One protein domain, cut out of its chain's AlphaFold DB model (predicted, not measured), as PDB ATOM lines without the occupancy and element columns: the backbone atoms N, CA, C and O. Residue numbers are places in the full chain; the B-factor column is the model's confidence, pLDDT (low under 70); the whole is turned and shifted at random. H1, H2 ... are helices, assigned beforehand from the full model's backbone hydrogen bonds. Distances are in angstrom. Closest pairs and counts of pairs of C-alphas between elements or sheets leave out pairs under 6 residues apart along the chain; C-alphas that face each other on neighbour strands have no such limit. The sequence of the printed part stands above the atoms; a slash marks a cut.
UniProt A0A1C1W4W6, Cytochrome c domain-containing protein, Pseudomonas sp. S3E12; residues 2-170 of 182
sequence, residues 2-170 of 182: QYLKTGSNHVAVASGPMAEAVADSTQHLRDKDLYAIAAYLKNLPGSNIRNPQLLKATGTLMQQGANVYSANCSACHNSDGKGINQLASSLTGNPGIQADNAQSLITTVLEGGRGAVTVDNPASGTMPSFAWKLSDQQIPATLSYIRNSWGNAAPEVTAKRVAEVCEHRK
ATOM      1  N   GLN A   2     -41.195  35.142  34.192       87.75
ATOM      2  CA  GLN A   2     -41.880  36.361  33.719       87.75
ATOM      3  C   GLN A   2     -41.590  36.719  32.251       87.75
ATOM      4  O   GLN A   2     -42.525  36.940  31.495       87.75
ATOM      5  N   TYR A   3     -40.325  36.657  31.820       90.19
ATOM      6  CA  TYR A   3     -39.943  36.950  30.432       90.19
ATOM      7  C   TYR A   3     -40.649  36.069  29.390       90.19
ATOM      8  O   TYR A   3     -41.167  36.580  28.413       90.19
ATOM      9  N   LEU A   4     -40.711  34.752  29.606       92.88
ATOM     10  CA  LEU A   4     -41.345  33.828  28.656       92.88
ATOM     11  C   LEU A   4     -42.879  33.934  28.672       92.88
ATOM     12  O   LEU A   4     -43.519  33.563  27.698       92.88
ATOM     13  N   LYS A   5     -43.465  34.428  29.767       92.75
ATOM     14  CA  LYS A   5     -44.918  34.583  29.902       92.75
ATOM     15  C   LYS A   5     -45.418  35.918  29.357       92.75
ATOM     16  O   LYS A   5     -46.432  35.974  28.682       92.75
ATOM     17  N   THR A   6     -44.697  36.987  29.673       90.69
ATOM     18  CA  THR A   6     -45.140  38.375  29.453       90.69
ATOM     19  C   THR A   6     -44.349  39.091  28.361       90.69
ATOM     20  O   THR A   6     -44.725  40.174  27.918       90.69
ATOM     21  N   GLY A   7     -43.229  38.501  27.942       89.44
ATOM     22  CA  GLY A   7     -42.282  39.102  27.009       89.44
ATOM     23  C   GLY A   7     -41.331  40.093  27.650       89.44
ATOM     24  O   GLY A   7     -40.509  40.675  26.954       89.44
ATOM     25  N   SER A   8     -41.404  40.291  28.961       88.69
ATOM     26  CA  SER A   8     -40.599  41.286  29.648       88.69
ATOM     27  C   SER A   8     -40.227  40.852  31.064       88.69
ATOM     28  O   SER A   8     -40.833  39.983  31.695       88.69
ATOM     29  N   ASN A   9     -39.150  41.435  31.566       87.00
ATOM     30  CA  ASN A   9     -38.783  41.455  32.974       87.00
ATOM     31  C   ASN A   9     -38.029  42.771  33.253       87.00
ATOM     32  O   ASN A   9     -37.889  43.611  32.368       87.00
ATOM     33  N   HIS A  10     -37.516  42.950  34.471       81.00
ATOM     34  CA  HIS A  10     -36.806  44.175  34.867       81.00
ATOM     35  C   HIS A  10     -35.586  44.552  33.991       81.00
ATOM     36  O   HIS A  10     -35.219  45.721  33.947       81.00
ATOM     37  N   VAL A  11     -34.962  43.606  33.279       83.19
ATOM     38  CA  VAL A  11     -33.744  43.825  32.469       83.19
ATOM     39  C   VAL A  11     -33.897  43.479  30.993       83.19
ATOM     40  O   VAL A  11     -32.983  43.739  30.224       83.19
ATOM     41  N   ALA A  12     -35.002  42.884  30.557       84.69
ATOM     42  CA  ALA A  12     -35.139  42.410  29.187       84.69
ATOM     43  C   ALA A  12     -36.567  42.564  28.681       84.69
ATOM     44  O   ALA A  12     -37.523  42.314  29.411       84.69
ATOM     45  N   VAL A  13     -36.684  42.909  27.402       87.50
ATOM     46  CA  VAL A  13     -37.939  42.952  26.653       87.50
ATOM     47  C   VAL A  13     -37.715  42.191  25.353       87.50
ATOM     48  O   VAL A  13     -36.758  42.460  24.630       87.50
ATOM     49  N   ALA A  14     -38.580  41.221  25.086       88.75
ATOM     50  CA  ALA A  14     -38.625  40.470  23.848       88.75
ATOM     51  C   ALA A  14     -39.117  41.394  22.735       88.75
ATOM     52  O   ALA A  14     -40.216  41.933  22.828       88.75
ATOM     53  N   SER A  15     -38.303  41.570  21.700       86.25
ATOM     54  CA  SER A  15     -38.599  42.379  20.517       86.25
ATOM     55  C   SER A  15     -38.304  41.586  19.239       86.25
ATOM     56  O   SER A  15     -37.624  40.552  19.273       86.25
ATOM     57  N   GLY A  16     -38.839  42.044  18.104       86.44
ATOM     58  CA  GLY A  16     -38.652  41.374  16.811       86.44
ATOM     59  C   GLY A  16     -39.173  39.925  16.825       86.44
ATOM     60  O   GLY A  16     -40.208  39.674  17.440       86.44
ATOM     61  N   PRO A  17     -38.454  38.950  16.237       89.75
ATOM     62  CA  PRO A  17     -38.900  37.550  16.203       89.75
ATOM     63  C   PRO A  17     -39.124  36.931  17.588       89.75
ATOM     64  O   PRO A  17     -39.959  36.049  17.764       89.75
ATOM     65  N   MET A  18     -38.395  37.399  18.608       91.62
ATOM     66  CA  MET A  18     -38.623  36.920  19.969       91.62
ATOM     67  C   MET A  18     -39.915  37.495  20.564       91.62
ATOM     68  O   MET A  18     -40.505  36.870  21.438       91.62
ATOM     69  N   ALA A  19     -40.388  38.656  20.099       91.25
ATOM     70  CA  ALA A  19     -41.704  39.146  20.497       91.25
ATOM     71  C   ALA A  19     -42.824  38.249  19.959       91.25
ATOM     72  O   ALA A  19     -43.721  37.903  20.720       91.25
ATOM     73  N   GLU A  20     -42.725  37.826  18.696       91.31
ATOM     74  CA  GLU A  20     -43.660  36.890  18.051       91.31
ATOM     75  C   GLU A  20     -43.646  35.536  18.759       91.31
ATOM     76  O   GLU A  20     -44.679  35.038  19.180       91.31
ATOM     77  N   ALA A  21     -42.465  34.970  19.021       95.12
ATOM     78  CA  ALA A  21     -42.375  33.693  19.725       95.12
ATOM     79  C   ALA A  21     -42.964  33.744  21.150       95.12
ATOM     80  O   ALA A  21     -43.487  32.738  21.635       95.12
ATOM     81  N   VAL A  22     -42.928  34.897  21.827       94.81
ATOM     82  CA  VAL A  22     -43.645  35.047  23.099       94.81
ATOM     83  C   VAL A  22     -45.145  35.189  22.882       94.81
ATOM     84  O   VAL A  22     -45.914  34.472  23.526       94.81
ATOM     85  N   ALA A  23     -45.549  36.100  21.998       93.12
ATOM     86  CA  ALA A  23     -46.944  36.438  21.759       93.12
ATOM     87  C   ALA A  23     -47.738  35.268  21.149       93.12
ATOM     88  O   ALA A  23     -48.877  35.033  21.523       93.12
ATOM     89  N   ASP A  24     -47.139  34.470  20.282       95.38
ATOM     90  CA  ASP A  24     -47.861  33.421  19.560       95.38
ATOM     91  C   ASP A  24     -47.614  32.023  20.148       95.38
ATOM     92  O   ASP A  24     -48.229  31.045  19.723       95.38
ATOM     93  N   SER A  25     -46.712  31.891  21.133       96.50
ATOM     94  CA  SER A  25     -46.351  30.586  21.698       96.50
ATOM     95  C   SER A  25     -46.146  30.592  23.210       96.50
ATOM     96  O   SER A  25     -46.980  30.048  23.938       96.50
ATOM     97  N   THR A  26     -45.052  31.166  23.725       96.62
ATOM     98  CA  THR A  26     -44.653  30.875  25.114       96.62
ATOM     99  C   THR A  26     -45.600  31.459  26.159       96.62
ATOM    100  O   THR A  26     -45.703  30.882  27.242       96.62
ATOM    101  N   GLN A  27     -46.358  32.517  25.844       95.50
ATOM    102  CA  GLN A  27     -47.390  33.032  26.752       95.50
ATOM    103  C   GLN A  27     -48.538  32.036  27.010       95.50
ATOM    104  O   GLN A  27     -49.221  32.136  28.025       95.50
ATOM    105  N   HIS A  28     -48.738  31.055  26.121       96.19
ATOM    106  CA  HIS A  28     -49.804  30.051  26.223       96.19
ATOM    107  C   HIS A  28     -49.380  28.779  26.971       96.19
ATOM    108  O   HIS A  28     -50.197  27.885  27.202       96.19
ATOM    109  N   LEU A  29     -48.106  28.672  27.357       96.31
ATOM    110  CA  LEU A  29     -47.612  27.550  28.146       96.31
ATOM    111  C   LEU A  29     -48.109  27.635  29.591       96.31
ATOM    112  O   LEU A  29     -48.257  28.710  30.170       96.31
ATOM    113  N   ARG A  30     -48.310  26.473  30.217       96.38
ATOM    114  CA  ARG A  30     -48.648  26.415  31.645       96.38
ATOM    115  C   ARG A  30     -47.437  26.841  32.468       96.38
ATOM    116  O   ARG A  30     -46.298  26.547  32.104       96.38
ATOM    117  N   ASP A  31     -47.677  27.403  33.650       94.75
ATOM    118  CA  ASP A  31     -46.601  27.869  34.537       94.75
ATOM    119  C   ASP A  31     -45.573  26.772  34.871       94.75
ATOM    120  O   ASP A  31     -44.377  27.048  34.944       94.75
ATOM    121  N   LYS A  32     -46.005  25.507  34.986       96.50
ATOM    122  CA  LYS A  32     -45.093  24.369  35.198       96.50
ATOM    123  C   LYS A  32     -44.156  24.108  34.013       96.50
ATOM    124  O   LYS A  32     -43.004  23.742  34.223       96.50
ATOM    125  N   ASP A  33     -44.629  24.319  32.787       97.00
ATOM    126  CA  ASP A  33     -43.833  24.117  31.575       97.00
ATOM    127  C   ASP A  33     -42.838  25.283  31.426       97.00
ATOM    128  O   ASP A  33     -41.651  25.072  31.182       97.00
ATOM    129  N   LEU A  34     -43.283  26.514  31.707       95.50
ATOM    130  CA  LEU A  34     -42.412  27.694  31.788       95.50
ATOM    131  C   LEU A  34     -41.332  27.558  32.870       95.50
ATOM    132  O   LEU A  34     -40.194  27.995  32.669       95.50
ATOM    133  N   TYR A  35     -41.673  26.962  34.014       94.75
ATOM    134  CA  TYR A  35     -40.716  26.647  35.070       94.75
ATOM    135  C   TYR A  35     -39.691  25.616  34.595       94.75
ATOM    136  O   TYR A  35     -38.497  25.836  34.778       94.75
ATOM    137  N   ALA A  36     -40.132  24.534  33.943       95.75
ATOM    138  CA  ALA A  36     -39.241  23.504  33.415       95.75
ATOM    139  C   ALA A  36     -38.245  24.074  32.390       95.75
ATOM    140  O   ALA A  36     -37.046  23.822  32.500       95.75
ATOM    141  N   ILE A  37     -38.711  24.920  31.462       94.62
ATOM    142  CA  ILE A  37     -37.842  25.619  30.499       94.62
ATOM    143  C   ILE A  37     -36.842  26.520  31.234       94.62
ATOM    144  O   ILE A  37     -35.644  26.483  30.957       94.62
ATOM    145  N   ALA A  38     -37.307  27.320  32.198       91.94
ATOM    146  CA  ALA A  38     -36.432  28.210  32.957       91.94
ATOM    147  C   ALA A  38     -35.388  27.442  33.789       91.94
ATOM    148  O   ALA A  38     -34.250  27.896  33.895       91.94
ATOM    149  N   ALA A  39     -35.762  26.302  34.371       93.25
ATOM    150  CA  ALA A  39     -34.861  25.433  35.117       93.25
ATOM    151  C   ALA A  39     -33.810  24.802  34.197       93.25
ATOM    152  O   ALA A  39     -32.627  24.833  34.525       93.25
ATOM    153  N   TYR A  40     -34.223  24.314  33.022       93.56
ATOM    154  CA  TYR A  40     -33.310  23.781  32.014       93.56
ATOM    155  C   TYR A  40     -32.280  24.826  31.576       93.56
ATOM    156  O   TYR A  40     -31.083  24.574  31.671       93.56
ATOM    157  N   LEU A  41     -32.725  26.029  31.189       90.25
ATOM    158  CA  LEU A  41     -31.831  27.113  30.760       90.25
ATOM    159  C   LEU A  41     -30.837  27.529  31.852       90.25
ATOM    160  O   LEU A  41     -29.688  27.826  31.547       90.25
ATOM    161  N   LYS A  42     -31.259  27.532  33.124       87.69
ATOM    162  CA  LYS A  42     -30.379  27.838  34.265       87.69
ATOM    163  C   LYS A  42     -29.365  26.738  34.576       87.69
ATOM    164  O   LYS A  42     -28.379  27.025  35.244       87.69
ATOM    165  N   ASN A  43     -29.621  25.506  34.143       91.62
ATOM    166  CA  ASN A  43     -28.722  24.371  34.349       91.62
ATOM    167  C   ASN A  43     -27.674  24.233  33.232       91.62
ATOM    168  O   ASN A  43     -26.761  23.417  33.337       91.62
ATOM    169  N   LEU A  44     -27.803  25.004  32.149       90.12
ATOM    170  CA  LEU A  44     -26.779  25.063  31.114       90.12
ATOM    171  C   LEU A  44     -25.534  25.787  31.647       90.12
ATOM    172  O   LEU A  44     -25.662  26.710  32.458       90.12
ATOM    173  N   PRO A  45     -24.328  25.404  31.191       85.75
ATOM    174  CA  PRO A  45     -23.121  26.138  31.536       85.75
ATOM    175  C   PRO A  45     -23.272  27.603  31.121       85.75
ATOM    176  O   PRO A  45     -23.723  27.914  30.015       85.75
ATOM    177  N   GLY A  46     -22.900  28.502  32.031       76.12
ATOM    178  CA  GLY A  46     -22.857  29.929  31.744       76.12
ATOM    179  C   GLY A  46     -21.888  30.240  30.605       76.12
ATOM    180  O   GLY A  46     -21.001  29.452  30.272       76.12
ATOM    181  N   SER A  47     -22.049  31.420  30.008       72.44
ATOM    182  CA  SER A  47     -21.087  31.905  29.024       72.44
ATOM    183  C   SER A  47     -19.710  32.080  29.673       72.44
ATOM    184  O   SER A  47     -19.602  32.707  30.723       72.44
ATOM    185  N   ASN A  48     -18.652  31.577  29.027       70.12
ATOM    186  CA  ASN A  48     -17.258  31.783  29.452       70.12
ATOM    187  C   ASN A  48     -16.724  33.183  29.084       70.12
ATOM    188  O   ASN A  48     -15.511  33.405  29.082       70.12
ATOM    189  N   ILE A  49     -17.609  34.119  28.728       66.12
ATOM    190  CA  ILE A  49     -17.237  35.492  28.393       66.12
ATOM    191  C   ILE A  49     -16.688  36.169  29.648       66.12
ATOM    192  O   ILE A  49     -17.334  36.247  30.693       66.12
ATOM    193  N   ARG A  50     -15.448  36.635  29.535       63.91
ATOM    194  CA  ARG A  50     -14.723  37.317  30.602       63.91
ATOM    195  C   ARG A  50     -15.254  38.742  30.725       63.91
ATOM    196  O   ARG A  50     -15.432  39.390  29.700       63.91
ATOM    197  N   ASN A  51     -15.433  39.237  31.953       65.12
ATOM    198  CA  ASN A  51     -15.827  40.631  32.181       65.12
ATOM    199  C   ASN A  51     -14.858  41.579  31.450       65.12
ATOM    200  O   ASN A  51     -13.664  41.588  31.775       65.12
ATOM    201  N   PRO A  52     -15.345  42.349  30.465       67.88
ATOM    202  CA  PRO A  52     -14.530  43.292  29.716       67.88
ATOM    203  C   PRO A  52     -13.989  44.392  30.634       67.88
ATOM    204  O   PRO A  52     -14.575  44.711  31.667       67.88
ATOM    205  N   GLN A  53     -12.855  44.987  30.266       72.38
ATOM    206  CA  GLN A  53     -12.350  46.155  30.980       72.38
ATOM    207  C   GLN A  53     -13.195  47.382  30.617       72.38
ATOM    208  O   GLN A  53     -13.444  47.635  29.440       72.38
ATOM    209  N   LEU A  54     -13.592  48.157  31.630       74.88
ATOM    210  CA  LEU A  54     -14.318  49.412  31.444       74.88
ATOM    211  C   LEU A  54     -13.524  50.396  30.579       74.88
ATOM    212  O   LEU A  54     -12.335  50.641  30.823       74.88
ATOM    213  N   LEU A  55     -14.204  51.023  29.618       81.44
ATOM    214  CA  LEU A  55     -13.672  52.190  28.917       81.44
ATOM    215  C   LEU A  55     -13.492  53.369  29.888       81.44
ATOM    216  O   LEU A  55     -14.237  53.537  30.856       81.44
ATOM    217  N   LYS A  56     -12.501  54.230  29.623       80.44
ATOM    218  CA  LYS A  56     -12.266  55.434  30.434       80.44
ATOM    219  C   LYS A  56     -13.427  56.416  30.274       80.44
ATOM    220  O   LYS A  56     -13.593  56.998  29.203       80.44
ATOM    221  N   ALA A  57     -14.156  56.670  31.361       74.19
ATOM    222  CA  ALA A  57     -15.325  57.554  31.386       74.19
ATOM    223  C   ALA A  57     -15.047  58.992  30.899       74.19
ATOM    224  O   ALA A  57     -15.949  59.653  30.399       74.19
ATOM    225  N   THR A  58     -13.804  59.472  31.006       76.50
ATOM    226  CA  THR A  58     -13.397  60.831  30.606       76.50
ATOM    227  C   THR A  58     -12.927  60.944  29.152       76.50
ATOM    228  O   THR A  58     -12.451  62.000  28.745       76.50
ATOM    229  N   GLY A  59     -12.979  59.866  28.364       87.62
ATOM    230  CA  GLY A  59     -12.600  59.914  26.950       87.62
ATOM    231  C   GLY A  59     -13.613  60.694  26.106       87.62
ATOM    232  O   GLY A  59     -14.810  60.661  26.385       87.62
ATOM    233  N   THR A  60     -13.153  61.331  25.024       91.44
ATOM    234  CA  THR A  60     -14.007  62.084  24.084       91.44
ATOM    235  C   THR A  60     -15.209  61.268  23.599       91.44
ATOM    236  O   THR A  60     -16.320  61.789  23.550       91.44
ATOM    237  N   LEU A  61     -15.012  59.973  23.321       92.31
ATOM    238  CA  LEU A  61     -16.083  59.047  22.938       92.31
ATOM    239  C   LEU A  61     -17.171  58.933  24.018       92.31
ATOM    240  O   LEU A  61     -18.357  59.039  23.715       92.31
ATOM    241  N   MET A  62     -16.773  58.747  25.281       94.75
ATOM    242  CA  MET A  62     -17.702  58.614  26.408       94.75
ATOM    243  C   MET A  62     -18.450  59.925  26.673       94.75
ATOM    244  O   MET A  62     -19.650  59.893  26.930       94.75
ATOM    245  N   GLN A  63     -17.782  61.075  26.531       95.31
ATOM    246  CA  GLN A  63     -18.410  62.396  26.647       95.31
ATOM    247  C   GLN A  63     -19.464  62.620  25.550       95.31
ATOM    248  O   GLN A  63     -20.581  63.055  25.832       95.31
ATOM    249  N   GLN A  64     -19.133  62.297  24.296       95.19
ATOM    250  CA  GLN A  64     -20.070  62.380  23.174       95.19
ATOM    251  C   GLN A  64     -21.258  61.437  23.375       95.19
ATOM    252  O   GLN A  64     -22.406  61.854  23.222       95.19
ATOM    253  N   GLY A  65     -20.994  60.191  23.774       97.00
ATOM    254  CA  GLY A  65     -22.030  59.205  24.051       97.00
ATOM    255  C   GLY A  65     -22.974  59.636  25.172       97.00
ATOM    256  O   GLY A  65     -24.187  59.540  25.007       97.00
ATOM    257  N   ALA A  66     -22.442  60.203  26.258       97.25
ATOM    258  CA  ALA A  66     -23.237  60.743  27.360       97.25
ATOM    259  C   ALA A  66     -24.172  61.876  26.907       97.25
ATOM    260  O   ALA A  66     -25.345  61.904  27.285       97.25
ATOM    261  N   ASN A  67     -23.685  62.785  26.055       97.19
ATOM    262  CA  ASN A  67     -24.491  63.886  25.522       97.19
ATOM    263  C   ASN A  67     -25.632  63.372  24.633       97.19
ATOM    264  O   ASN A  67     -26.778  63.798  24.782       97.19
ATOM    265  N   VAL A  68     -25.335  62.418  23.742       97.69
ATOM    266  CA  VAL A  68     -26.351  61.786  22.887       97.69
ATOM    267  C   VAL A  68     -27.380  61.041  23.738       97.69
ATOM    268  O   VAL A  68     -28.579  61.191  23.501       97.69
ATOM    269  N   TYR A  69     -26.936  60.292  24.750       98.12
ATOM    270  CA  TYR A  69     -27.807  59.568  25.674       98.12
ATOM    271  C   TYR A  69     -28.753  60.505  26.430       98.12
ATOM    272  O   TYR A  69     -29.966  60.284  26.455       98.12
ATOM    273  N   SER A  70     -28.205  61.579  27.003       97.75
ATOM    274  CA  SER A  70     -28.970  62.591  27.730       97.75
ATOM    275  C   SER A  70     -30.077  63.183  26.855       97.75
ATOM    276  O   SER A  70     -31.238  63.191  27.259       97.75
ATOM    277  N   ALA A  71     -29.748  63.566  25.618       97.00
ATOM    278  CA  ALA A  71     -30.679  64.223  24.704       97.00
ATOM    279  C   ALA A  71     -31.728  63.298  24.057       97.00
ATOM    280  O   ALA A  71     -32.755  63.788  23.588       97.00
ATOM    281  N   ASN A  72     -31.474  61.986  23.966       96.56
ATOM    282  CA  ASN A  72     -32.291  61.090  23.132       96.56
ATOM    283  C   ASN A  72     -32.841  59.853  23.851       96.56
ATOM    284  O   ASN A  72     -33.840  59.299  23.404       96.56
ATOM    285  N   CYS A  73     -32.199  59.397  24.925       96.62
ATOM    286  CA  CYS A  73     -32.489  58.095  25.534       96.62
ATOM    287  C   CYS A  73     -33.017  58.223  26.969       96.62
ATOM    288  O   CYS A  73     -33.853  57.424  27.397       96.62
ATOM    289  N   SER A  74     -32.539  59.231  27.706       96.38
ATOM    290  CA  SER A  74     -32.792  59.388  29.144       96.38
ATOM    291  C   SER A  74     -34.271  59.572  29.502       96.38
ATOM    292  O   SER A  74     -34.682  59.160  30.581       96.38
ATOM    293  N   ALA A  75     -35.088  60.110  28.590       93.44
ATOM    294  CA  ALA A  75     -36.520  60.315  28.812       93.44
ATOM    295  C   ALA A  75     -37.287  59.007  29.080       93.44
ATOM    296  O   ALA A  75     -38.271  59.018  29.814       93.44
ATOM    297  N   CYS A  76     -36.828  57.886  28.512       93.19
ATOM    298  CA  CYS A  76     -37.431  56.568  28.727       93.19
ATOM    299  C   CYS A  76     -36.552  55.671  29.605       93.19
ATOM    300  O   CYS A  76     -37.060  54.942  30.452       93.19
ATOM    301  N   HIS A  77     -35.229  55.711  29.414       94.75
ATOM    302  CA  HIS A  77     -34.300  54.824  30.121       94.75
ATOM    303  C   HIS A  77     -33.777  55.384  31.453       94.75
ATOM    304  O   HIS A  77     -33.050  54.673  32.145       94.75
ATOM    305  N   ASN A  78     -34.193  56.598  31.837       95.00
ATOM    306  CA  ASN A  78     -33.721  57.376  32.990       95.00
ATOM    307  C   ASN A  78     -32.231  57.728  32.938       95.00
ATOM    308  O   ASN A  78     -31.432  57.068  32.294       95.00
ATOM    309  N   SER A  79     -31.805  58.773  33.647       95.38
ATOM    310  CA  SER A  79     -30.381  59.148  33.704       95.38
ATOM    311  C   SER A  79     -29.495  58.079  34.364       95.38
ATOM    312  O   SER A  79     -28.300  57.995  34.074       95.38
ATOM    313  N   ASP A  80     -30.078  57.239  35.221       94.31
ATOM    314  CA  ASP A  80     -29.412  56.125  35.901       94.31
ATOM    315  C   ASP A  80     -29.534  54.779  35.160       94.31
ATOM    316  O   ASP A  80     -29.137  53.742  35.697       94.31
ATOM    317  N   GLY A  81     -30.090  54.786  33.943       94.38
ATOM    318  CA  GLY A  81     -30.191  53.608  33.088       94.38
ATOM    319  C   GLY A  81     -31.166  52.538  33.580       94.38
ATOM    320  O   GLY A  81     -31.226  51.469  32.975       94.38
ATOM    321  N   LYS A  82     -31.931  52.770  34.657       93.19
ATOM    322  CA  LYS A  82     -32.844  51.753  35.212       93.19
ATOM    323  C   LYS A  82     -34.140  51.587  34.424       93.19
ATOM    324  O   LYS A  82     -34.835  50.593  34.618       93.19
ATOM    325  N   GLY A  83     -34.454  52.531  33.541       90.81
ATOM    326  CA  GLY A  83     -35.695  52.531  32.778       90.81
ATOM    327  C   GLY A  83     -36.950  52.551  33.647       90.81
ATOM    328  O   GLY A  83     -36.930  52.947  34.814       90.81
ATOM    329  N   ILE A  84     -38.061  52.141  33.045       84.94
ATOM    330  CA  ILE A  84     -39.396  52.142  33.642       84.94
ATOM    331  C   ILE A  84     -39.968  50.739  33.460       84.94
ATOM    332  O   ILE A  84     -40.114  50.272  32.330       84.94
ATOM    333  N   ASN A  85     -40.310  50.065  34.560       75.81
ATOM    334  CA  ASN A  85     -40.859  48.707  34.521       75.81
ATOM    335  C   ASN A  85     -41.999  48.586  33.494       75.81
ATOM    336  O   ASN A  85     -42.907  49.412  33.475       75.81
ATOM    337  N   GLN A  86     -41.942  47.542  32.662       71.06
ATOM    338  CA  GLN A  86     -42.891  47.239  31.577       71.06
ATOM    339  C   GLN A  86     -42.956  48.236  30.405       71.06
ATOM    340  O   GLN A  86     -43.586  47.929  29.395       71.06
ATOM    341  N   LEU A  87     -42.267  49.378  30.482       77.50
ATOM    342  CA  LEU A  87     -42.274  50.397  29.429       77.50
ATOM    343  C   LEU A  87     -40.908  50.553  28.751       77.50
ATOM    344  O   LEU A  87     -40.822  50.553  27.527       77.50
ATOM    345  N   ALA A  88     -39.836  50.661  29.531       85.56
ATOM    346  CA  ALA A  88     -38.475  50.818  29.040       85.56
ATOM    347  C   ALA A  88     -37.533  49.949  29.870       85.56
ATOM    348  O   ALA A  88     -37.405  50.139  31.078       85.56
ATOM    349  N   SER A  89     -36.870  48.992  29.225       84.62
ATOM    350  CA  SER A  89     -35.965  48.055  29.893       84.62
ATOM    351  C   SER A  89     -34.849  48.775  30.650       84.62
ATOM    352  O   SER A  89     -34.305  49.772  30.158       84.62
ATOM    353  N   SER A  90     -34.436  48.205  31.786       91.56
ATOM    354  CA  SER A  90     -33.164  48.574  32.408       91.56
ATOM    355  C   SER A  90     -32.015  48.297  31.437       91.56
ATOM    356  O   SER A  90     -31.906  47.214  30.852       91.56
ATOM    357  N   LEU A  91     -31.151  49.293  31.270       93.62
ATOM    358  CA  LEU A  91     -29.861  49.187  30.596       93.62
ATOM    359  C   LEU A  91     -28.772  48.723  31.572       93.62
ATOM    360  O   LEU A  91     -27.772  48.140  31.158       93.62
ATOM    361  N   THR A  92     -28.981  48.942  32.869       91.31
ATOM    362  CA  THR A  92     -28.086  48.522  33.950       91.31
ATOM    363  C   THR A  92     -28.163  47.012  34.158       91.31
ATOM    364  O   THR A  92     -29.253  46.465  34.343       91.31
ATOM    365  N   GLY A  93     -27.008  46.336  34.127       85.25
ATOM    366  CA  GLY A  93     -26.902  44.890  34.360       85.25
ATOM    367  C   GLY A  93     -27.572  44.028  33.286       85.25
ATOM    368  O   GLY A  93     -27.804  42.842  33.505       85.25
ATOM    369  N   ASN A  94     -27.913  44.615  32.137       88.56
ATOM    370  CA  ASN A  94     -28.621  43.933  31.065       88.56
ATOM    371  C   ASN A  94     -27.657  43.021  30.275       88.56
ATOM    372  O   ASN A  94     -26.729  43.531  29.638       88.56
ATOM    373  N   PRO A  95     -27.874  41.690  30.246       85.56
ATOM    374  CA  PRO A  95     -26.981  40.768  29.542       85.56
ATOM    375  C   PRO A  95     -26.889  41.025  28.033       85.56
ATOM    376  O   PRO A  95     -25.842  40.794  27.438       85.56
ATOM    377  N   GLY A  96     -27.953  41.540  27.408       87.44
ATOM    378  CA  GLY A  96     -27.943  41.929  25.996       87.44
ATOM    379  C   GLY A  96     -27.095  43.174  25.728       87.44
ATOM    380  O   GLY A  96     -26.488  43.287  24.666       87.44
ATOM    381  N   ILE A  97     -26.988  44.080  26.707       91.44
ATOM    382  CA  ILE A  97     -26.068  45.224  26.650       91.44
ATOM    383  C   ILE A  97     -24.627  44.770  26.859       91.44
ATOM    384  O   ILE A  97     -23.740  45.301  26.201       91.44
ATOM    385  N   GLN A  98     -24.380  43.790  27.726       88.12
ATOM    386  CA  GLN A  98     -23.021  43.327  28.036       88.12
ATOM    387  C   GLN A  98     -22.503  42.208  27.123       88.12
ATOM    388  O   GLN A  98     -21.355  41.796  27.249       88.12
ATOM    389  N   ALA A  99     -23.313  41.733  26.176       88.06
ATOM    390  CA  ALA A  99     -22.888  40.731  25.209       88.06
ATOM    391  C   ALA A  99     -21.696  41.223  24.362       88.06
ATOM    392  O   ALA A  99     -21.657  42.387  23.941       88.06
ATOM    393  N   ASP A 100     -20.766  40.317  24.044       86.62
ATOM    394  CA  ASP A 100     -19.612  40.604  23.179       86.62
ATOM    395  C   ASP A 100     -20.048  41.164  21.822       86.62
ATOM    396  O   ASP A 100     -19.509  42.161  21.339       86.62
ATOM    397  N   ASN A 101     -21.079  40.560  21.230       89.50
ATOM    398  CA  ASN A 101     -21.653  41.021  19.976       89.50
ATOM    399  C   ASN A 101     -22.747  42.067  20.225       89.50
ATOM    400  O   ASN A 101     -23.844  41.746  20.679       89.50
ATOM    401  N   ALA A 102     -22.476  43.314  19.842       93.44
ATOM    402  CA  ALA A 102     -23.417  44.424  19.960       93.44
ATOM    403  C   ALA A 102     -24.518  44.456  18.876       93.44
ATOM    404  O   ALA A 102     -25.275  45.420  18.824       93.44
ATOM    405  N   GLN A 103     -24.628  43.449  17.997       93.19
ATOM    406  CA  GLN A 103     -25.551  43.478  16.852       93.19
ATOM    407  C   GLN A 103     -27.000  43.752  17.249       93.19
ATOM    408  O   GLN A 103     -27.610  44.651  16.682       93.19
ATOM    409  N   SER A 104     -27.536  43.029  18.235       90.31
ATOM    410  CA  SER A 104     -28.919  43.234  18.681       90.31
ATOM    411  C   SER A 104     -29.142  44.659  19.185       90.31
ATOM    412  O   SER A 104     -30.131  45.284  18.819       90.31
ATOM    413  N   LEU A 105     -28.192  45.199  19.954       93.44
ATOM    414  CA  LEU A 105     -28.248  46.569  20.462       93.44
ATOM    415  C   LEU A 105     -28.212  47.603  19.327       93.44
ATOM    416  O   LEU A 105     -29.008  48.541  19.332       93.44
ATOM    417  N   ILE A 106     -27.327  47.417  18.344       95.38
ATOM    418  CA  ILE A 106     -27.248  48.290  17.167       95.38
ATOM    419  C   ILE A 106     -28.577  48.238  16.414       95.38
ATOM    420  O   ILE A 106     -29.205  49.275  16.235       95.38
ATOM    421  N   THR A 107     -29.067  47.049  16.052       93.25
ATOM    422  CA  THR A 107     -30.339  46.895  15.331       93.25
ATOM    423  C   THR A 107     -31.507  47.538  16.079       93.25
ATOM    424  O   THR A 107     -32.287  48.251  15.458       93.25
ATOM    425  N   THR A 108     -31.604  47.371  17.403       92.50
ATOM    426  CA  THR A 108     -32.661  48.007  18.206       92.50
ATOM    427  C   THR A 108     -32.599  49.535  18.165       92.50
ATOM    428  O   THR A 108     -33.640  50.173  18.064       92.50
ATOM    429  N   VAL A 109     -31.415  50.154  18.208       94.81
ATOM    430  CA  VAL A 109     -31.313  51.622  18.088       94.81
ATOM    431  C   VAL A 109     -31.630  52.094  16.671       94.81
ATOM    432  O   VAL A 109     -32.292  53.116  16.490       94.81
ATOM    433  N   LEU A 110     -31.188  51.349  15.660       94.00
ATOM    434  CA  LEU A 110     -31.403  51.713  14.265       94.00
ATOM    435  C   LEU A 110     -32.869  51.606  13.856       94.00
ATOM    436  O   LEU A 110     -33.417  52.546  13.291       94.00
ATOM    437  N   GLU A 111     -33.518  50.493  14.159       92.75
ATOM    438  CA  GLU A 111     -34.874  50.197  13.686       92.75
ATOM    439  C   GLU A 111     -35.947  50.550  14.715       92.75
ATOM    440  O   GLU A 111     -37.122  50.677  14.374       92.75
ATOM    441  N   GLY A 112     -35.551  50.754  15.971       91.81
ATOM    442  CA  GLY A 112     -36.481  50.761  17.084       91.81
ATOM    443  C   GLY A 112     -36.959  49.346  17.394       91.81
ATOM    444  O   GLY A 112     -36.334  48.338  17.053       91.81
ATOM    445  N   GLY A 113     -38.098  49.257  18.063       88.56
ATOM    446  CA  GLY A 113     -38.727  47.976  18.322       88.56
ATOM    447  C   GLY A 113     -39.948  48.107  19.204       88.56
ATOM    448  O   GLY A 113     -40.099  49.062  19.959       88.56
ATOM    449  N   ARG A 114     -40.817  47.107  19.127       87.88
ATOM    450  CA  ARG A 114     -41.958  46.961  20.024       87.88
ATOM    451  C   ARG A 114     -41.768  45.697  20.843       87.88
ATOM    452  O   ARG A 114     -41.390  44.662  20.294       87.88
ATOM    453  N   GLY A 115     -41.989  45.802  22.149       87.44
ATOM    454  CA  GLY A 115     -41.989  44.627  23.005       87.44
ATOM    455  C   GLY A 115     -43.216  43.744  22.760       87.44
ATOM    456  O   GLY A 115     -44.240  44.229  22.274       87.44
ATOM    457  N   ALA A 116     -43.117  42.457  23.090       89.12
ATOM    458  CA  ALA A 116     -44.223  41.513  22.941       89.12
ATOM    459  C   ALA A 116     -45.500  41.997  23.640       89.12
ATOM    460  O   ALA A 116     -45.490  42.322  24.827       89.12
ATOM    461  N   VAL A 117     -46.610  41.978  22.907       90.44
ATOM    462  CA  VAL A 117     -47.944  42.208  23.461       90.44
ATOM    463  C   VAL A 117     -48.497  40.857  23.899       90.44
ATOM    464  O   VAL A 117     -48.667  39.958  23.080       90.44
ATOM    465  N   THR A 118     -48.762  40.710  25.191       91.06
ATOM    466  CA  THR A 118     -49.303  39.475  25.781       91.06
ATOM    467  C   THR A 118     -50.540  39.783  26.614       91.06
ATOM    468  O   THR A 118     -50.813  40.948  26.909       91.06
ATOM    469  N   VAL A 119     -51.277  38.749  27.029       91.44
ATOM    470  CA  VAL A 119     -52.431  38.907  27.936       91.44
ATOM    471  C   VAL A 119     -52.024  39.633  29.226       91.44
ATOM    472  O   VAL A 119     -52.728  40.529  29.683       91.44
ATOM    473  N   ASP A 120     -50.844  39.306  29.756       88.00
ATOM    474  CA  ASP A 120     -50.306  39.864  31.002       88.00
ATOM    475  C   ASP A 120     -49.443  41.130  30.786       88.00
ATOM    476  O   ASP A 120     -48.961  41.731  31.749       88.00
ATOM    477  N   ASN A 121     -49.227  41.544  29.532       86.88
ATOM    478  CA  ASN A 121     -48.508  42.765  29.150       86.88
ATOM    479  C   ASN A 121     -49.100  43.377  27.858       86.88
ATOM    480  O   ASN A 121     -48.461  43.358  26.798       86.88
ATOM    481  N   PRO A 122     -50.336  43.911  27.908       86.00
ATOM    482  CA  PRO A 122     -51.029  44.410  26.719       86.00
ATOM    483  C   PRO A 122     -50.471  45.750  26.206       86.00
ATOM    484  O   PRO A 122     -50.664  46.106  25.044       86.00
ATOM    485  N   ALA A 123     -49.767  46.494  27.063       83.75
ATOM    486  CA  ALA A 123     -49.250  47.834  26.789       83.75
ATOM    487  C   ALA A 123     -47.715  47.859  26.690       83.75
ATOM    488  O   ALA A 123     -47.080  48.813  27.138       83.75
ATOM    489  N   SER A 124     -47.116  46.803  26.127       81.62
ATOM    490  CA  SER A 124     -45.661  46.708  26.028       81.62
ATOM    491  C   SER A 124     -45.055  47.905  25.289       81.62
ATOM    492  O   SER A 124     -45.551  48.339  24.243       81.62
ATOM    493  N   GLY A 125     -43.945  48.408  25.830       83.31
ATOM    494  CA  GLY A 125     -43.269  49.598  25.329       83.31
ATOM    495  C   GLY A 125     -42.814  49.516  23.872       83.31
ATOM    496  O   GLY A 125     -42.542  48.440  23.328       83.31
ATOM    497  N   THR A 126     -42.721  50.691  23.248       88.94
ATOM    498  CA  THR A 126     -42.195  50.881  21.893       88.94
ATOM    499  C   THR A 126     -41.018  51.849  21.939       88.94
ATOM    500  O   THR A 126     -41.116  52.928  22.519       88.94
ATOM    501  N   MET A 127     -39.911  51.463  21.317       93.19
ATOM    502  CA  MET A 127     -38.727  52.284  21.116       93.19
ATOM    503  C   MET A 127     -38.717  52.800  19.671       93.19
ATOM    504  O   MET A 127     -38.845  51.991  18.748       93.19
ATOM    505  N   PRO A 128     -38.584  54.119  19.444       93.12
ATOM    506  CA  PRO A 128     -38.514  54.667  18.096       93.12
ATOM    507  C   PRO A 128     -37.186  54.316  17.412       93.12
ATOM    508  O   PRO A 128     -36.170  54.091  18.070       93.12
ATOM    509  N   SER A 129     -37.196  54.332  16.079       93.62
ATOM    510  CA  SER A 129     -35.980  54.288  15.264       93.62
ATOM    511  C   SER A 129     -35.169  55.574  15.428       93.62
ATOM    512  O   SER A 129     -35.729  56.675  15.409       93.62
ATOM    513  N   PHE A 130     -33.845  55.432  15.511       93.94
ATOM    514  CA  PHE A 130     -32.895  56.546  15.477       93.94
ATOM    515  C   PHE A 130     -32.051  56.598  14.199       93.94
ATOM    516  O   PHE A 130     -31.240  57.515  14.058       93.94
ATOM    517  N   ALA A 131     -32.264  55.680  13.248       91.00
ATOM    518  CA  ALA A 131     -31.505  55.623  11.995       91.00
ATOM    519  C   ALA A 131     -31.560  56.928  11.182       91.00
ATOM    520  O   ALA A 131     -30.595  57.272  10.507       91.00
ATOM    521  N   TRP A 132     -32.672  57.657  11.269       88.00
ATOM    522  CA  TRP A 132     -32.890  58.920  10.560       88.00
ATOM    523  C   TRP A 132     -32.318  60.146  11.287       88.00
ATOM    524  O   TRP A 132     -32.215  61.213  10.689       88.00
ATOM    525  N   LYS A 133     -31.999  60.024  12.583       90.50
ATOM    526  CA  LYS A 133     -31.677  61.165  13.454       90.50
ATOM    527  C   LYS A 133     -30.209  61.213  13.858       90.50
ATOM    528  O   LYS A 133     -29.650  62.300  13.963       90.50
ATOM    529  N   LEU A 134     -29.622  60.060  14.171       93.50
ATOM    530  CA  LEU A 134     -28.275  59.989  14.729       93.50
ATOM    531  C   LEU A 134     -27.240  59.709  13.641       93.50
ATOM    532  O   LEU A 134     -27.477  58.920  12.730       93.50
ATOM    533  N   SER A 135     -26.084  60.358  13.765       91.50
ATOM    534  CA  SER A 135     -24.976  60.236  12.819       91.50
ATOM    535  C   SER A 135     -24.144  58.963  13.011       91.50
ATOM    536  O   SER A 135     -24.167  58.329  14.074       91.50
ATOM    537  N   ASP A 136     -23.298  58.680  12.016       86.69
ATOM    538  CA  ASP A 136     -22.269  57.628  12.022       86.69
ATOM    539  C   ASP A 136     -21.329  57.688  13.241       86.69
ATOM    540  O   ASP A 136     -20.686  56.696  13.576       86.69
ATOM    541  N   GLN A 137     -21.216  58.845  13.903       91.25
ATOM    542  CA  GLN A 137     -20.402  59.022  15.110       91.25
ATOM    543  C   GLN A 137     -21.235  58.963  16.393       91.25
ATOM    544  O   GLN A 137     -20.771  58.461  17.416       91.25
ATOM    545  N   GLN A 138     -22.477  59.448  16.357       95.62
ATOM    546  CA  GLN A 138     -23.340  59.513  17.536       95.62
ATOM    547  C   GLN A 138     -23.827  58.130  17.975       95.62
ATOM    548  O   GLN A 138     -23.870  57.858  19.175       95.62
ATOM    549  N   ILE A 139     -24.163  57.255  17.024       95.75
ATOM    550  CA  ILE A 139     -24.621  55.886  17.305       95.75
ATOM    551  C   ILE A 139     -23.530  55.055  18.001       95.75
ATOM    552  O   ILE A 139     -23.777  54.580  19.111       95.75
ATOM    553  N   PRO A 140     -22.314  54.890  17.443       95.75
ATOM    554  CA  PRO A 140     -21.270  54.134  18.132       95.75
ATOM    555  C   PRO A 140     -20.882  54.755  19.481       95.75
ATOM    556  O   PRO A 140     -20.685  54.020  20.451       95.75
ATOM    557  N   ALA A 141     -20.852  56.090  19.591       97.00
ATOM    558  CA  ALA A 141     -20.544  56.768  20.849       97.00
ATOM    559  C   ALA A 141     -21.591  56.492  21.941       97.00
ATOM    560  O   ALA A 141     -21.231  56.083  23.045       97.00
ATOM    561  N   THR A 142     -22.888  56.662  21.647       97.56
ATOM    562  CA  THR A 142     -23.955  56.431  22.641       97.56
ATOM    563  C   THR A 142     -24.046  54.963  23.048       97.56
ATOM    564  O   THR A 142     -24.176  54.652  24.231       97.56
ATOM    565  N   LEU A 143     -23.879  54.036  22.098       97.12
ATOM    566  CA  LEU A 143     -23.896  52.606  22.400       97.12
ATOM    567  C   LEU A 143     -22.697  52.189  23.255       97.12
ATOM    568  O   LEU A 143     -22.860  51.419  24.201       97.12
ATOM    569  N   SER A 144     -21.512  52.733  22.975       96.56
ATOM    570  CA  SER A 144     -20.315  52.502  23.792       96.56
ATOM    571  C   SER A 144     -20.467  53.065  25.204       96.56
ATOM    572  O   SER A 144     -20.092  52.390  26.165       96.56
ATOM    573  N   TYR A 145     -21.084  54.245  25.339       97.31
ATOM    574  CA  TYR A 145     -21.419  54.846  26.629       97.31
ATOM    575  C   TYR A 145     -22.379  53.967  27.440       97.31
ATOM    576  O   TYR A 145     -22.066  53.628  28.579       97.31
ATOM    577  N   ILE A 146     -23.495  53.520  26.854       96.31
ATOM    578  CA  ILE A 146     -24.473  52.626  27.510       96.31
ATOM    579  C   ILE A 146     -23.804  51.324  27.990       96.31
ATOM    580  O   ILE A 146     -24.048  50.854  29.105       96.31
ATOM    581  N   ARG A 147     -22.925  50.759  27.157       95.19
ATOM    582  CA  ARG A 147     -22.174  49.524  27.432       95.19
ATOM    583  C   ARG A 147     -21.097  49.663  28.509       95.19
ATOM    584  O   ARG A 147     -20.627  48.645  29.004       95.19
ATOM    585  N   ASN A 148     -20.723  50.890  28.869       94.69
ATOM    586  CA  ASN A 148     -19.669  51.200  29.841       94.69
ATOM    587  C   ASN A 148     -20.149  52.143  30.962       94.69
ATOM    588  O   ASN A 148     -19.344  52.829  31.593       94.69
ATOM    589  N   SER A 149     -21.463  52.191  31.200       94.25
ATOM    590  CA  SER A 149     -22.105  52.996  32.247       94.25
ATOM    591  C   SER A 149     -22.819  52.117  33.268       94.25
ATOM    592  O   SER A 149     -23.141  50.962  32.998       94.25
ATOM    593  N   TRP A 150     -23.067  52.665  34.460       92.88
ATOM    594  CA  TRP A 150     -23.838  52.010  35.533       92.88
ATOM    595  C   TRP A 150     -23.308  50.621  35.940       92.88
ATOM    596  O   TRP A 150     -24.068  49.744  36.342       92.88
ATOM    597  N   GLY A 151     -21.994  50.413  35.835       89.88
ATOM    598  CA  GLY A 151     -21.346  49.134  36.140       89.88
ATOM    599  C   GLY A 151     -21.372  48.114  34.998       89.88
ATOM    600  O   GLY A 151     -20.869  47.009  35.175       89.88
ATOM    601  N   ASN A 152     -21.914  48.468  33.828       91.56
ATOM    602  CA  ASN A 152     -21.738  47.676  32.616       91.56
ATOM    603  C   ASN A 152     -20.303  47.782  32.115       91.56
ATOM    604  O   ASN A 152     -19.738  48.872  32.148       91.56
ATOM    605  N   ALA A 153     -19.755  46.685  31.593       90.62
ATOM    606  CA  ALA A 153     -18.495  46.695  30.868       90.62
ATOM    607  C   ALA A 153     -18.624  45.835  29.613       90.62
ATOM    608  O   ALA A 153     -18.937  44.649  29.701       90.62
ATOM    609  N   ALA A 154     -18.383  46.422  28.442       90.69
ATOM    610  CA  ALA A 154     -18.363  45.678  27.192       90.69
ATOM    611  C   ALA A 154     -17.500  46.365  26.126       90.69
ATOM    612  O   ALA A 154     -17.285  47.580  26.216       90.69
ATOM    613  N   PRO A 155     -17.023  45.619  25.106       91.19
ATOM    614  CA  PRO A 155     -16.262  46.200  24.007       91.19
ATOM    615  C   PRO A 155     -16.978  47.394  23.375       91.19
ATOM    616  O   PRO A 155     -18.213  47.413  23.279       91.19
ATOM    617  N   GLU A 156     -16.177  48.362  22.936       92.75
ATOM    618  CA  GLU A 156     -16.630  49.536  22.194       92.75
ATOM    619  C   GLU A 156     -17.436  49.131  20.952       92.75
ATOM    620  O   GLU A 156     -17.105  48.171  20.251       92.75
ATOM    621  N   VAL A 157     -18.486  49.893  20.654       95.06
ATOM    622  CA  VAL A 157     -19.179  49.814  19.368       95.06
ATOM    623  C   VAL A 157     -18.495  50.763  18.398       95.06
ATOM    624  O   VAL A 157     -18.511  51.971  18.599       95.06
ATOM    625  N   THR A 158     -17.923  50.219  17.326       93.81
ATOM    626  CA  THR A 158     -17.219  51.009  16.311       93.81
ATOM    627  C   THR A 158     -18.159  51.468  15.197       93.81
ATOM    628  O   THR A 158     -19.139  50.793  14.877       93.81
ATOM    629  N   ALA A 159     -17.824  52.580  14.534       93.00
ATOM    630  CA  ALA A 159     -18.562  53.055  13.358       93.00
ATOM    631  C   ALA A 159     -18.614  52.001  12.238       93.00
ATOM    632  O   ALA A 159     -19.656  51.798  11.621       93.00
ATOM    633  N   LYS A 160     -17.515  51.255  12.035       93.19
ATOM    634  CA  LYS A 160     -17.469  50.129  11.093       93.19
ATOM    635  C   LYS A 160     -18.540  49.087  11.416       93.19
ATOM    636  O   LYS A 160     -19.257  48.654  10.523       93.19
ATOM    637  N   ARG A 161     -18.676  48.712  12.693       94.50
ATOM    638  CA  ARG A 161     -19.662  47.712  13.111       94.50
ATOM    639  C   ARG A 161     -21.096  48.188  12.886       94.50
ATOM    640  O   ARG A 161     -21.943  47.383  12.515       94.50
ATOM    641  N   VAL A 162     -21.367  49.477  13.096       94.38
ATOM    642  CA  VAL A 162     -22.679  50.068  12.791       94.38
ATOM    643  C   VAL A 162     -22.956  49.996  11.290       94.38
ATOM    644  O   VAL A 162     -23.987  49.454  10.909       94.38
ATOM    645  N   ALA A 163     -22.010  50.428  10.452       92.50
ATOM    646  CA  ALA A 163     -22.146  50.382   8.995       92.50
ATOM    647  C   ALA A 163     -22.412  48.961   8.465       92.50
ATOM    648  O   ALA A 163     -23.311  48.772   7.649       92.50
ATOM    649  N   GLU A 164     -21.699  47.953   8.983       93.44
ATOM    650  CA  GLU A 164     -21.951  46.543   8.657       93.44
ATOM    651  C   GLU A 164     -23.398  46.142   8.975       93.44
ATOM    652  O   GLU A 164     -24.045  45.477   8.169       93.44
ATOM    653  N   VAL A 165     -23.930  46.532  10.140       93.38
ATOM    654  CA  VAL A 165     -25.322  46.222  10.496       93.38
ATOM    655  C   VAL A 165     -26.290  46.933   9.550       93.38
ATOM    656  O   VAL A 165     -27.238  46.298   9.098       93.38
ATOM    657  N   CYS A 166     -26.055  48.197   9.196       90.75
ATOM    658  CA  CYS A 166     -26.911  48.922   8.253       90.75
ATOM    659  C   CYS A 166     -26.978  48.229   6.896       90.75
ATOM    660  O   CYS A 166     -28.070  48.027   6.367       90.75
ATOM    661  N   GLU A 167     -25.829  47.798   6.374       91.56
ATOM    662  CA  GLU A 167     -25.741  47.058   5.117       91.56
ATOM    663  C   GLU A 167     -26.528  45.740   5.188       91.56
ATOM    664  O   GLU A 167     -27.413  45.493   4.367       91.56
ATOM    665  N   HIS A 168     -26.294  44.930   6.228       91.88
ATOM    666  CA  HIS A 168     -26.998  43.655   6.418       91.88
ATOM    667  C   HIS A 168     -28.514  43.828   6.577       91.88
ATOM    668  O   HIS A 168     -29.288  42.950   6.191       91.88
ATOM    669  N   ARG A 169     -28.944  44.945   7.169       89.75
ATOM    670  CA  ARG A 169     -30.354  45.273   7.408       89.75
ATOM    671  C   ARG A 169     -30.986  46.085   6.276       89.75
ATOM    672  O   ARG A 169     -32.186  46.335   6.328       89.75
ATOM    673  N   LYS A 170     -30.218  46.444   5.237       90.38
ATOM    674  CA  LYS A 170     -30.649  47.290   4.108       90.38
ATOM    675  C   LYS A 170     -31.215  48.642   4.565       90.38
ATOM    676  O   LYS A 170     -32.207  49.126   4.024       90.38
TER     677      LYS A 170
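AT A GLANCE: This is residues 2 to 170 of the 182 residues of the protein "Cytochrome c domain-containing protein" of Pseudomonas sp. S3E12 (UniProt A0A1C1W4W6). Two groups of helices make up the body: H1, H2 and H3 form a loose group at one end, and H8 joins a second group, crossing H4 closely at the other end and meeting H9, with H6 and H7 nearer the middle of the whole. Long loops join the ends: residues 44 to 59 arch along the outside from H3 to H4, and residues 112 to 137 run from H7 out to the H1 and H2 end and fold back to H8. The printed part has 169 residues with nine named helices, H1 to H9 in order, and no named strand; the class is all helix, though under half of the residues, 76, are in named elements. It is compact, with a radius of gyration of the C-alphas of 16.5 A and spans of 50 by 34 by 31 A.

IN THESE COORDINATES: H1, residues 2 to 6, begins at C-alpha 2 (-41.880, 36.361, 33.719). H2 is residues 17 to 23, and H3 is residues 31 to 43, 18.2 A long. H4, residues 60 to 72, is 18.3 A long and begins at C-alpha 60 (-14.007, 62.084, 24.084). H5 is residues 74 to 77, H6 residues 95 to 98 and H7 residues 103 to 111, 11.9 A long. H8, residues 138 to 147, is 14.1 A long; H9, residues 159 to 169, is 15.3 A long and ends at C-alpha 169 (-30.354, 45.273, 7.408).

HOW THE PARTS SIT: H8 is the hub, touching four helices. It touches H4 about perpendicular at 85 degrees, C-alphas 65 and 142 closest at 3.7 A, and H9 at 78 degrees, C-alphas 140 and 159 at 5.6 A. H8 only just touches H6 and H7, with 3 pairs of C-alphas within 8 A each, closest C-alphas 97 and 147 at 5.9 A and 106 and 143 at 7.6 A. H4 and H5 meet only through their link. H1 only just touches H2, with 3 such pairs, C-alphas 4 and 22 closest at 6.1 A, and is close to but not clearly touching H3. Every O i to N i+4 pair is within hydrogen-bond range in H1, H2, H3, H4, H7, H8 and H9; H5 and H6 are too short for one, and their single O i to N i+3 pair is within range in H6 but not in H5.

THE WHOLE: The C-alphas farthest apart, of Arg 30 and Thr 60, are 50.3 A apart. The printed part has no cut. The links H3 to H4, H5 to H6, H7 to H8 and H8 to H9 are long. Residues 39 to 46, of which 39 to 43 belong to H3, stand free. The mean pLDDT of the printed part is 90.2; residues 49 to 52 are under 70.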